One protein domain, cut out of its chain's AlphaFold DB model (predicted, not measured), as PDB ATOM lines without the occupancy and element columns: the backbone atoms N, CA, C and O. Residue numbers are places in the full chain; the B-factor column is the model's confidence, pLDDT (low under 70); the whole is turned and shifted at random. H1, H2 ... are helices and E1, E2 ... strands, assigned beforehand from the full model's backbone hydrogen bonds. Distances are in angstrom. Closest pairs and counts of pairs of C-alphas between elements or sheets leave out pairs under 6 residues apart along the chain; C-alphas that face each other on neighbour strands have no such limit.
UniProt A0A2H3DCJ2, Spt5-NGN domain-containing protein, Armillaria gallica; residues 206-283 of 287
ATOM      1  N   GLU A 206      57.852   6.885  88.111       57.19
ATOM      2  CA  GLU A 206      57.905   7.643  86.894       57.19
ATOM      3  C   GLU A 206      57.264   6.687  85.920       57.19
ATOM      4  O   GLU A 206      57.800   5.611  85.644       57.19
ATOM      5  N   ARG A 207      56.044   7.024  85.494       67.81
ATOM      6  CA  ARG A 207      55.221   6.152  84.659       67.81
ATOM      7  C   ARG A 207      55.838   6.049  83.255       67.81
ATOM      8  O   ARG A 207      55.096   6.045  82.293       67.81
ATOM      9  N   LYS A 208      57.160   6.201  83.111       82.88
ATOM     10  CA  LYS A 208      57.895   6.376  81.864       82.88
ATOM     11  C   LYS A 208      57.677   5.138  81.022       82.88
ATOM     12  O   LYS A 208      57.652   4.020  81.524       82.88
ATOM     13  N   VAL A 209      57.448   5.378  79.737       89.00
ATOM     14  CA  VAL A 209      57.438   4.302  78.754       89.00
ATOM     15  C   VAL A 209      58.817   3.646  78.810       89.00
ATOM     16  O   VAL A 209      59.820   4.352  78.869       89.00
ATOM     17  N   GLY A 210      58.850   2.318  78.877       88.69
ATOM     18  CA  GLY A 210      60.062   1.528  79.101       88.69
ATOM     19  C   GLY A 210      60.344   1.173  80.566       88.69
ATOM     20  O   GLY A 210      61.196   0.328  80.819       88.69
ATOM     21  N   THR A 211      59.629   1.746  81.542       90.19
ATOM     22  CA  THR A 211      59.823   1.385  82.956       90.19
ATOM     23  C   THR A 211      59.223   0.012  83.261       90.19
ATOM     24  O   THR A 211      58.088  -0.284  82.882       90.19
ATOM     25  N   TRP A 212      59.965  -0.802  84.011       91.75
ATOM     26  CA  TRP A 212      59.493  -2.074  84.550       91.75
ATOM     27  C   TRP A 212      58.575  -1.863  85.753       91.75
ATOM     28  O   TRP A 212      58.896  -1.124  86.687       91.75
ATOM     29  N   VAL A 213      57.432  -2.537  85.752       89.69
ATOM     30  CA  VAL A 213      56.414  -2.441  86.802       89.69
ATOM     31  C   VAL A 213      55.929  -3.830  87.201       89.69
ATOM     32  O   VAL A 213      55.903  -4.747  86.387       89.69
ATOM     33  N   CYS A 214      55.524  -3.987  88.461       91.38
ATOM     34  CA  CYS A 214      54.921  -5.215  88.972       91.38
ATOM     35  C   CYS A 214      53.437  -4.986  89.262       91.38
ATOM     36  O   CYS A 214      53.061  -4.024  89.943       91.38
ATOM     37  N   ILE A 215      52.590  -5.876  88.756       89.44
ATOM     38  CA  ILE A 215      51.142  -5.804  88.946       89.44
ATOM     39  C   ILE A 215      50.794  -6.216  90.378       89.44
ATOM     40  O   ILE A 215      51.197  -7.274  90.857       89.44
ATOM     41  N   ARG A 216      50.009  -5.394  91.082       87.69
ATOM     42  CA  ARG A 216      49.681  -5.624  92.503       87.69
ATOM     43  C   ARG A 216      48.360  -6.363  92.732       87.69
ATOM     44  O   ARG A 216      48.178  -6.930  93.811       87.69
ATOM     45  N   THR A 217      47.453  -6.368  91.756       83.75
ATOM     46  CA  THR A 217      46.067  -6.856  91.886       83.75
ATOM     47  C   THR A 217      45.599  -7.611  90.632       83.75
ATOM     48  O   THR A 217      46.243  -7.550  89.588       83.75
ATOM     49  N   GLY A 218      44.483  -8.345  90.738       85.00
ATOM     50  CA  GLY A 218      43.875  -9.095  89.628       85.00
ATOM     51  C   GLY A 218      44.594 -10.400  89.259       85.00
ATOM     52  O   GLY A 218      45.511 -10.843  89.950       85.00
ATOM     53  N   ASN A 219      44.189 -11.001  88.136       80.56
ATOM     54  CA  ASN A 219      44.668 -12.320  87.686       80.56
ATOM     55  C   ASN A 219      46.146 -12.337  87.260       80.56
ATOM     56  O   ASN A 219      46.749 -13.395  87.112       80.56
ATOM     57  N   MET A 220      46.735 -11.154  87.086       86.00
ATOM     58  CA  MET A 220      48.141 -10.966  86.731       86.00
ATOM     59  C   MET A 220      48.976 -10.468  87.915       86.00
ATOM     60  O   MET A 220      50.100 -10.004  87.731       86.00
ATOM     61  N   LYS A 221      48.454 -10.548  89.146       87.75
ATOM     62  CA  LYS A 221      49.174 -10.133  90.353       87.75
ATOM     63  C   LYS A 221      50.539 -10.823  90.460       87.75
ATOM     64  O   LYS A 221      50.661 -12.040  90.335       87.75
ATOM     65  N   GLY A 222      51.565 -10.025  90.738       86.75
ATOM     66  CA  GLY A 222      52.956 -10.452  90.855       86.75
ATOM     67  C   GLY A 222      53.687 -10.596  89.519       86.75
ATOM     68  O   GLY A 222      54.881 -10.883  89.528       86.75
ATOM     69  N   VAL A 223      53.009 -10.408  88.381       89.00
ATOM     70  CA  VAL A 223      53.659 -10.409  87.066       89.00
ATOM     71  C   VAL A 223      54.355  -9.073  86.844       89.00
ATOM     72  O   VAL A 223      53.814  -8.006  87.148       89.00
ATOM     73  N   VAL A 224      55.568  -9.155  86.306       92.06
ATOM     74  CA  VAL A 224      56.358  -8.001  85.894       92.06
ATOM     75  C   VAL A 224      56.096  -7.730  84.412       92.06
ATOM     76  O   VAL A 224      56.029  -8.660  83.608       92.06
ATOM     77  N   GLY A 225      55.936  -6.460  84.058       92.50
ATOM     78  CA  GLY A 225      55.784  -6.009  82.681       92.50
ATOM     79  C   GLY A 225      56.465  -4.668  82.441       92.50
ATOM     80  O   GLY A 225      56.966  -4.035  83.373       92.50
ATOM     81  N   VAL A 226      56.465  -4.236  81.186       94.00
ATOM     82  CA  VAL A 226      57.072  -2.976  80.739       94.00
ATOM     83  C   VAL A 226      55.971  -2.005  80.340       94.00
ATOM     84  O   VAL A 226      55.055  -2.367  79.600       94.00
ATOM     85  N   VAL A 227      56.045  -0.764  80.816       92.44
ATOM     86  CA  VAL A 227      55.097   0.287  80.425       92.44
ATOM     87  C   VAL A 227      55.278   0.625  78.942       92.44
ATOM     88  O   VAL A 227      56.347   1.077  78.541       92.44
ATOM     89  N   SER A 228      54.232   0.458  78.134       92.31
ATOM     90  CA  SER A 228      54.227   0.803  76.701       92.31
ATOM     91  C   SER A 228      53.507   2.116  76.394       92.31
ATOM     92  O   SER A 228      53.817   2.778  75.405       92.31
ATOM     93  N   GLY A 229      52.574   2.526  77.255       88.88
ATOM     94  CA  GLY A 229      51.774   3.735  77.069       88.88
ATOM     95  C   GLY A 229      51.355   4.353  78.397       88.88
ATOM     96  O   GLY A 229      51.269   3.665  79.417       88.88
ATOM     97  N   ARG A 230      51.094   5.661  78.388       87.62
ATOM     98  CA  ARG A 230      50.599   6.403  79.550       87.62
ATOM     99  C   ARG A 230      49.284   7.080  79.224       87.62
ATOM    100  O   ARG A 230      49.150   7.670  78.159       87.62
ATOM    101  N   TYR A 231      48.397   7.084  80.205       84.38
ATOM    102  CA  TYR A 231      47.134   7.804  80.168       84.38
ATOM    103  C   TYR A 231      46.933   8.509  81.511       84.38
ATOM    104  O   TYR A 231      47.615   8.221  82.500       84.38
ATOM    105  N   THR A 232      45.980   9.433  81.562       77.31
ATOM    106  CA  THR A 232      45.594  10.121  82.803       77.31
ATOM    107  C   THR A 232      45.111   9.128  83.863       77.31
ATOM    108  O   THR A 232      45.489   9.224  85.031       77.31
ATOM    109  N   TRP A 233      44.365   8.109  83.435       79.75
ATOM    110  CA  TRP A 233      43.763   7.083  84.285       79.75
ATOM    111  C   TRP A 233      44.662   5.865  84.555       79.75
ATOM    112  O   TRP A 233      44.317   5.027  85.386       79.75
ATOM    113  N   GLY A 234      45.820   5.728  83.894       84.81
ATOM    114  CA  GLY A 234      46.630   4.517  84.039       84.81
ATOM    115  C   GLY A 234      47.833   4.396  83.106       84.81
ATOM    116  O   GLY A 234      48.328   5.371  82.542       84.81
ATOM    117  N   VAL A 235      48.332   3.169  82.970       89.25
ATOM    118  CA  VAL A 235      49.427   2.809  82.061       89.25
ATOM    119  C   VAL A 235      49.063   1.551  81.281       89.25
ATOM    120  O   VAL A 235      48.477   0.626  81.843       89.25
ATOM    121  N   SER A 236      49.448   1.507  80.009       90.69
ATOM    122  CA  SER A 236      49.458   0.268  79.228       90.69
ATOM    123  C   SER A 236      50.738  -0.495  79.536       90.69
ATOM    124  O   SER A 236      51.815   0.101  79.604       90.69
ATOM    125  N   ILE A 237      50.617  -1.804  79.736       91.50
ATOM    126  CA  ILE A 237      51.721  -2.678  80.137       91.50
ATOM    127  C   ILE A 237      51.807  -3.839  79.150       91.50
ATOM    128  O   ILE A 237      50.817  -4.527  78.912       91.50
ATOM    129  N   VAL A 238      53.005  -4.080  78.621       93.88
ATOM    130  CA  VAL A 238      53.343  -5.299  77.879       93.88
ATOM    131  C   VAL A 238      53.906  -6.313  78.865       93.88
ATOM    132  O   VAL A 238      54.798  -5.996  79.654       93.88
ATOM    133  N   LEU A 239      53.369  -7.529  78.850       93.94
ATOM    134  CA  LEU A 239      53.742  -8.593  79.777       93.94
ATOM    135  C   LEU A 239      53.546  -9.973  79.150       93.94
ATOM    136  O   LEU A 239      52.910 -10.112  78.106       93.94
ATOM    137  N   ILE A 240      54.058 -10.997  79.830       92.25
ATOM    138  CA  ILE A 240      53.841 -12.397  79.464       92.25
ATOM    139  C   ILE A 240      52.565 -12.899  80.160       92.25
ATOM    140  O   ILE A 240      52.514 -12.899  81.399       92.25
ATOM    141  N   PRO A 241      51.531 -13.323  79.410       89.50
ATOM    142  CA  PRO A 241      50.253 -13.703  79.989       89.50
ATOM    143  C   PRO A 241      50.338 -14.976  80.842       89.50
ATOM    144  O   PRO A 241      51.180 -15.852  80.641       89.50
ATOM    145  N   ARG A 242      49.413 -15.068  81.802       86.75
ATOM    146  CA  ARG A 242      49.113 -16.261  82.607       86.75
ATOM    147  C   ARG A 242      47.661 -16.646  82.369       86.75
ATOM    148  O   ARG A 242      46.815 -16.513  83.249       86.75
ATOM    149  N   ILE A 243      47.370 -17.076  81.148       83.25
ATOM    150  CA  ILE A 243      46.030 -17.495  80.741       83.25
ATOM    151  C   ILE A 243      46.003 -19.000  80.500       83.25
ATOM    152  O   ILE A 243      47.008 -19.596  80.115       83.25
ATOM    153  N   TYR A 244      44.852 -19.613  80.758       77.94
ATOM    154  CA  TYR A 244      44.612 -20.994  80.375       77.94
ATOM    155  C   TYR A 244      44.292 -21.054  78.885       77.94
ATOM    156  O   TYR A 244      43.531 -20.236  78.377       77.94
ATOM    157  N   ASP A 245      44.801 -22.080  78.208       70.62
ATOM    158  CA  ASP A 245      44.453 -22.375  76.814       70.62
ATOM    159  C   ASP A 245      42.981 -22.773  76.636       70.62
ATOM    160  O   ASP A 245      42.540 -23.014  75.517       70.62
ATOM    161  N   ASN A 246      42.235 -22.939  77.732       71.06
ATOM    162  CA  ASN A 246      40.811 -23.218  77.732       71.06
ATOM    163  C   ASN A 246      40.053 -22.144  78.537       71.06
ATOM    164  O   ASN A 246      40.267 -22.084  79.748       71.06
ATOM    165  N   PRO A 247      39.180 -21.321  77.916       63.28
ATOM    166  CA  PRO A 247      38.395 -20.309  78.614       63.28
ATOM    167  C   PRO A 247      37.390 -20.936  79.587       63.28
ATOM    168  O   PRO A 247      37.079 -20.318  80.600       63.28
ATOM    169  N   ASP A 248      36.984 -22.190  79.359       64.00
ATOM    170  CA  ASP A 248      36.088 -22.945  80.246       64.00
ATOM    171  C   ASP A 248      36.845 -23.723  81.335       64.00
ATOM    172  O   ASP A 248      36.277 -24.576  82.027       64.00
ATOM    173  N   PHE A 249      38.154 -23.489  81.487       66.31
ATOM    174  CA  PHE A 249      38.937 -24.165  82.512       66.31
ATOM    175  C   PHE A 249      38.533 -23.686  83.906       66.31
ATOM    176  O   PHE A 249      39.034 -22.692  84.429       66.31
ATOM    177  N   VAL A 250      37.657 -24.457  84.544       62.59
ATOM    178  CA  VAL A 250      37.397 -24.367  85.978       62.59
ATOM    179  C   VAL A 250      38.289 -25.391  86.678       62.59
ATOM    180  O   VAL A 250      38.135 -26.596  86.448       62.59
ATOM    181  N   PRO A 251      39.226 -24.967  87.541       62.38
ATOM    182  CA  PRO A 251      40.111 -25.908  88.210       62.38
ATOM    183  C   PRO A 251      39.285 -26.833  89.107       62.38
ATOM    184  O   PRO A 251      38.514 -26.382  89.958       62.38
ATOM    185  N   LYS A 252      39.425 -28.147  88.902       60.31
ATOM    186  CA  LYS A 252      38.578 -29.178  89.536       60.31
ATOM    187  C   LYS A 252      38.627 -29.150  91.076       60.31
ATOM    188  O   LYS A 252      37.687 -29.603  91.723       60.31
ATOM    189  N   ASP A 253      39.667 -28.546  91.654       57.78
ATOM    190  CA  ASP A 253      39.925 -28.506  93.099       57.78
ATOM    191  C   ASP A 253      39.373 -27.279  93.848       57.78
ATOM    192  O   ASP A 253      39.430 -27.244  95.081       57.78
ATOM    193  N   VAL A 254      38.777 -26.292  93.162       55.47
ATOM    194  CA  VAL A 254      38.233 -25.083  93.830       55.47
ATOM    195  C   VAL A 254      37.029 -25.419  94.722       55.47
ATOM    196  O   VAL A 254      36.773 -24.746  95.716       55.47
ATOM    197  N   LYS A 255      36.325 -26.526  94.447       53.78
ATOM    198  CA  LYS A 255      35.179 -26.971  95.261       53.78
ATOM    199  C   LYS A 255      35.564 -27.453  96.665       53.78
ATOM    200  O   LYS A 255      34.695 -27.528  97.526       53.78
ATOM    201  N   LYS A 256      36.837 -27.797  96.915       58.16
ATOM    202  CA  LYS A 256      37.276 -28.402  98.191       58.16
ATOM    203  C   LYS A 256      38.146 -27.491  99.057       58.16
ATOM    204  O   LYS A 256      38.400 -27.828 100.212       58.16
ATOM    205  N   ARG A 257      38.612 -26.344  98.551       56.38
ATOM    206  CA  ARG A 257      39.434 -25.398  99.324       56.38
ATOM    207  C   ARG A 257      38.998 -23.965  99.032       56.38
ATOM    208  O   ARG A 257      38.921 -23.581  97.875       56.38
ATOM    209  N   LYS A 258      38.810 -23.154 100.084       57.56
ATOM    210  CA  LYS A 258      38.691 -21.680 100.023       57.56
ATOM    211  C   LYS A 258      40.017 -21.024  99.584       57.56
ATOM    212  O   LYS A 258      40.531 -20.142 100.265       57.56
ATOM    213  N   ARG A 259      40.652 -21.525  98.527       58.56
ATOM    214  CA  ARG A 259      41.912 -21.001  98.004       58.56
ATOM    215  C   ARG A 259      41.690 -20.632  96.554       58.56
ATOM    216  O   ARG A 259      41.106 -21.423  95.815       58.56
ATOM    217  N   ASP A 260      42.180 -19.457  96.178       60.50
ATOM    218  CA  ASP A 260      42.193 -19.047  94.784       60.50
ATOM    219  C   ASP A 260      42.848 -20.151  93.947       60.50
ATOM    220  O   ASP A 260      43.873 -20.715  94.366       60.50
ATOM    221  N   PRO A 261      42.254 -20.508  92.800       63.62
ATOM    222  CA  PRO A 261      42.872 -21.465  91.911       63.62
ATOM    223  C   PRO A 261      44.299 -21.025  91.560       63.62
ATOM    224  O   PRO A 261      44.543 -19.828  91.389       63.62
ATOM    225  N   PRO A 262      45.256 -21.963  91.450       70.19
ATOM    226  CA  PRO A 262      46.607 -21.611  91.040       70.19
ATOM    227  C   PRO A 262      46.553 -20.912  89.678       70.19
ATOM    228  O   PRO A 262      45.818 -21.331  88.786       70.19
ATOM    229  N   PHE A 263      47.311 -19.827  89.518       74.12
ATOM    230  CA  PHE A 263      47.478 -19.207  88.207       74.12
ATOM    231  C   PHE A 263      48.279 -20.151  87.304       74.12
ATOM    232  O   PHE A 263      49.215 -20.796  87.792       74.12
ATOM    233  N   PRO A 264      47.959 -20.236  86.004       81.06
ATOM    234  CA  PRO A 264      48.789 -20.991  85.084       81.06
ATOM    235  C   PRO A 264      50.182 -20.343  84.999       81.06
ATOM    236  O   PRO A 264      50.339 -19.143  85.264       81.06
ATOM    237  N   PRO A 265      51.216 -21.122  84.643       83.06
ATOM    238  CA  PRO A 265      52.555 -20.583  84.448       83.06
ATOM    239  C   PRO A 265      52.558 -19.505  83.355       83.06
ATOM    240  O   PRO A 265      51.779 -19.564  82.405       83.06
ATOM    241  N   SER A 266      53.462 -18.530  83.482       85.38
ATOM    242  CA  SER A 266      53.681 -17.519  82.443       85.38
ATOM    243  C   SER A 266      54.181 -18.187  81.165       85.38
ATOM    244  O   SER A 266      55.176 -18.911  81.203       85.38
ATOM    245  N   ARG A 267      53.499 -17.945  80.044       88.25
ATOM    246  CA  ARG A 267      53.865 -18.477  78.724       88.25
ATOM    247  C   ARG A 267      53.625 -17.425  77.654       88.25
ATOM    248  O   ARG A 267      52.726 -16.597  77.786       88.25
ATOM    249  N   LEU A 268      54.433 -17.455  76.597       89.06
ATOM    250  CA  LEU A 268      54.185 -16.612  75.432       89.06
ATOM    251  C   LEU A 268      52.847 -16.987  74.795       89.06
ATOM    252  O   LEU A 268      52.469 -18.158  74.740       89.06
ATOM    253  N   PHE A 269      52.125 -15.972  74.331       87.25
ATOM    254  CA  PHE A 269      50.819 -16.158  73.717       87.25
ATOM    255  C   PHE A 269      50.961 -16.843  72.353       87.25
ATOM    256  O   PHE A 269      51.543 -16.273  71.429       87.25
ATOM    257  N   ASN A 270      50.422 -18.057  72.216       88.81
ATOM    258  CA  ASN A 270      50.432 -18.786  70.951       88.81
ATOM    259  C   ASN A 270      49.183 -18.437  70.128       88.81
ATOM    260  O   ASN A 270      48.122 -19.044  70.279       88.81
ATOM    261  N   VAL A 271      49.336 -17.452  69.241       88.00
ATOM    262  CA  VAL A 271      48.267 -16.962  68.360       88.00
ATOM    263  C   VAL A 271      47.681 -18.087  67.504       88.00
ATOM    264  O   VAL A 271      46.463 -18.207  67.414       88.00
ATOM    265  N   THR A 272      48.533 -18.924  66.908       89.50
ATOM    266  CA  THR A 272      48.111 -20.020  66.023       89.50
ATOM    267  C   THR A 272      47.251 -21.031  66.769       89.50
ATOM    268  O   THR A 272      46.194 -21.416  66.279       89.50
ATOM    269  N   HIS A 273      47.663 -21.414  67.980       86.06
ATOM    270  CA  HIS A 273      46.911 -22.344  68.819       86.06
ATOM    271  C   HIS A 273      45.537 -21.784  69.203       86.06
ATOM    272  O   HIS A 273      44.527 -22.476  69.077       86.06
ATOM    273  N   VAL A 274      45.485 -20.517  69.622       85.19
ATOM    274  CA  VAL A 274      44.228 -19.868  70.017       85.19
ATOM    275  C   VAL A 274      43.285 -19.728  68.826       85.19
ATOM    276  O   VAL A 274      42.107 -20.051  68.954       85.19
ATOM    277  N   LYS A 275      43.790 -19.324  67.657       87.69
ATOM    278  CA  LYS A 275      42.989 -19.235  66.429       87.69
ATOM    279  C   LYS A 275      42.466 -20.591  65.971       87.69
ATOM    280  O   LYS A 275      41.290 -20.705  65.648       87.69
ATOM    281  N   ALA A 276      43.308 -21.623  65.984       87.44
ATOM    282  CA  ALA A 276      42.894 -22.972  65.602       87.44
ATOM    283  C   ALA A 276      41.778 -23.510  66.509       87.44
ATOM    284  O   ALA A 276      40.888 -24.217  66.046       87.44
ATOM    285  N   LYS A 277      41.812 -23.161  67.800       84.38
ATOM    286  CA  LYS A 277      40.870 -23.674  68.795       84.38
ATOM    287  C   LYS A 277      39.591 -22.842  68.937       84.38
ATOM    288  O   LYS A 277      38.536 -23.410  69.195       84.38
ATOM    289  N   TYR A 278      39.680 -21.519  68.787       83.88
ATOM    290  CA  TYR A 278      38.585 -20.574  69.060       83.88
ATOM    291  C   TYR A 278      38.189 -19.709  67.856       83.88
ATOM    292  O   TYR A 278      37.357 -18.813  67.990       83.88
ATOM    293  N   GLY A 279      38.781 -19.943  66.686       86.69
ATOM    294  CA  GLY A 279      38.545 -19.165  65.471       86.69
ATOM    295  C   GLY A 279      39.320 -17.844  65.414       86.69
ATOM    296  O   GLY A 279      39.892 -17.367  66.397       86.69
ATOM    297  N   ASP A 280      39.327 -17.228  64.230       86.56
ATOM    298  CA  ASP A 280      40.105 -16.015  63.949       86.56
ATOM    299  C   ASP A 280      39.657 -14.777  64.736       86.56
ATOM    300  O   ASP A 280      40.482 -13.917  65.048       86.56
ATOM    301  N   SER A 281      38.377 -14.695  65.111       85.62
ATOM    302  CA  SER A 281      37.817 -13.579  65.887       85.62
ATOM    303  C   SER A 281      38.335 -13.513  67.329       85.62
ATOM    304  O   SER A 281      38.238 -12.466  67.974       85.62
ATOM    305  N   SER A 282      38.920 -14.607  67.826       79.69
ATOM    306  CA  SER A 282      39.417 -14.729  69.200       79.69
ATOM    307  C   SER A 282      40.769 -14.047  69.431       79.69
ATOM    308  O   SER A 282      41.190 -13.890  70.578       79.69
ATOM    309  N   VAL A 283      41.448 -13.600  68.367       80.88
ATOM    310  CA  VAL A 283      42.690 -12.825  68.468       80.88
ATOM    311  C   VAL A 283      42.516 -11.486  67.767       80.88
ATOM    312  O   VAL A 283      42.492 -11.406  66.542       80.88
TER     313      VAL A 283
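This is residues 206 to 283 of the 287 residues of the protein "Spt5-NGN domain-containing protein" of Armillaria gallica (UniProt A0A2H3DCJ2). The domain has little regular structure: a small antiparallel sheet, E1 - E2 - E3, and a short helix, H1, set off from it beyond a long loop, residues 240 to 270. The strands form a meander, each the antiparallel neighbour of the one before. Of 78 printed residues, 23 are in these elements, named in chain order; the class is mixed. The whole is loose, with a radius of gyration of the C-alphas of 15.4 A and spans of 42 by 36 by 21 A.

E2, residues 224 to 230, forms hairpins with E3, residues 235 to 239, and E1, residues 212 to 214. N 226 and O 238, 2.9 A, and N 213 and O 225, 2.8 A, are within hydrogen-bond range. H1, residues 271 to 278, with every O i to N i+4 pair within range, is not on the sheet.

E2 measures 16.8 A from first to last C-alpha. C-alpha 212 is at (59.493, -2.074, 84.550), C-alpha 278 at (38.585, -20.574, 69.060).

The E3 to H1 link is long. The printed part has no cut. The pLDDT is under 70 in residues 206 to 207 and 247 to 261.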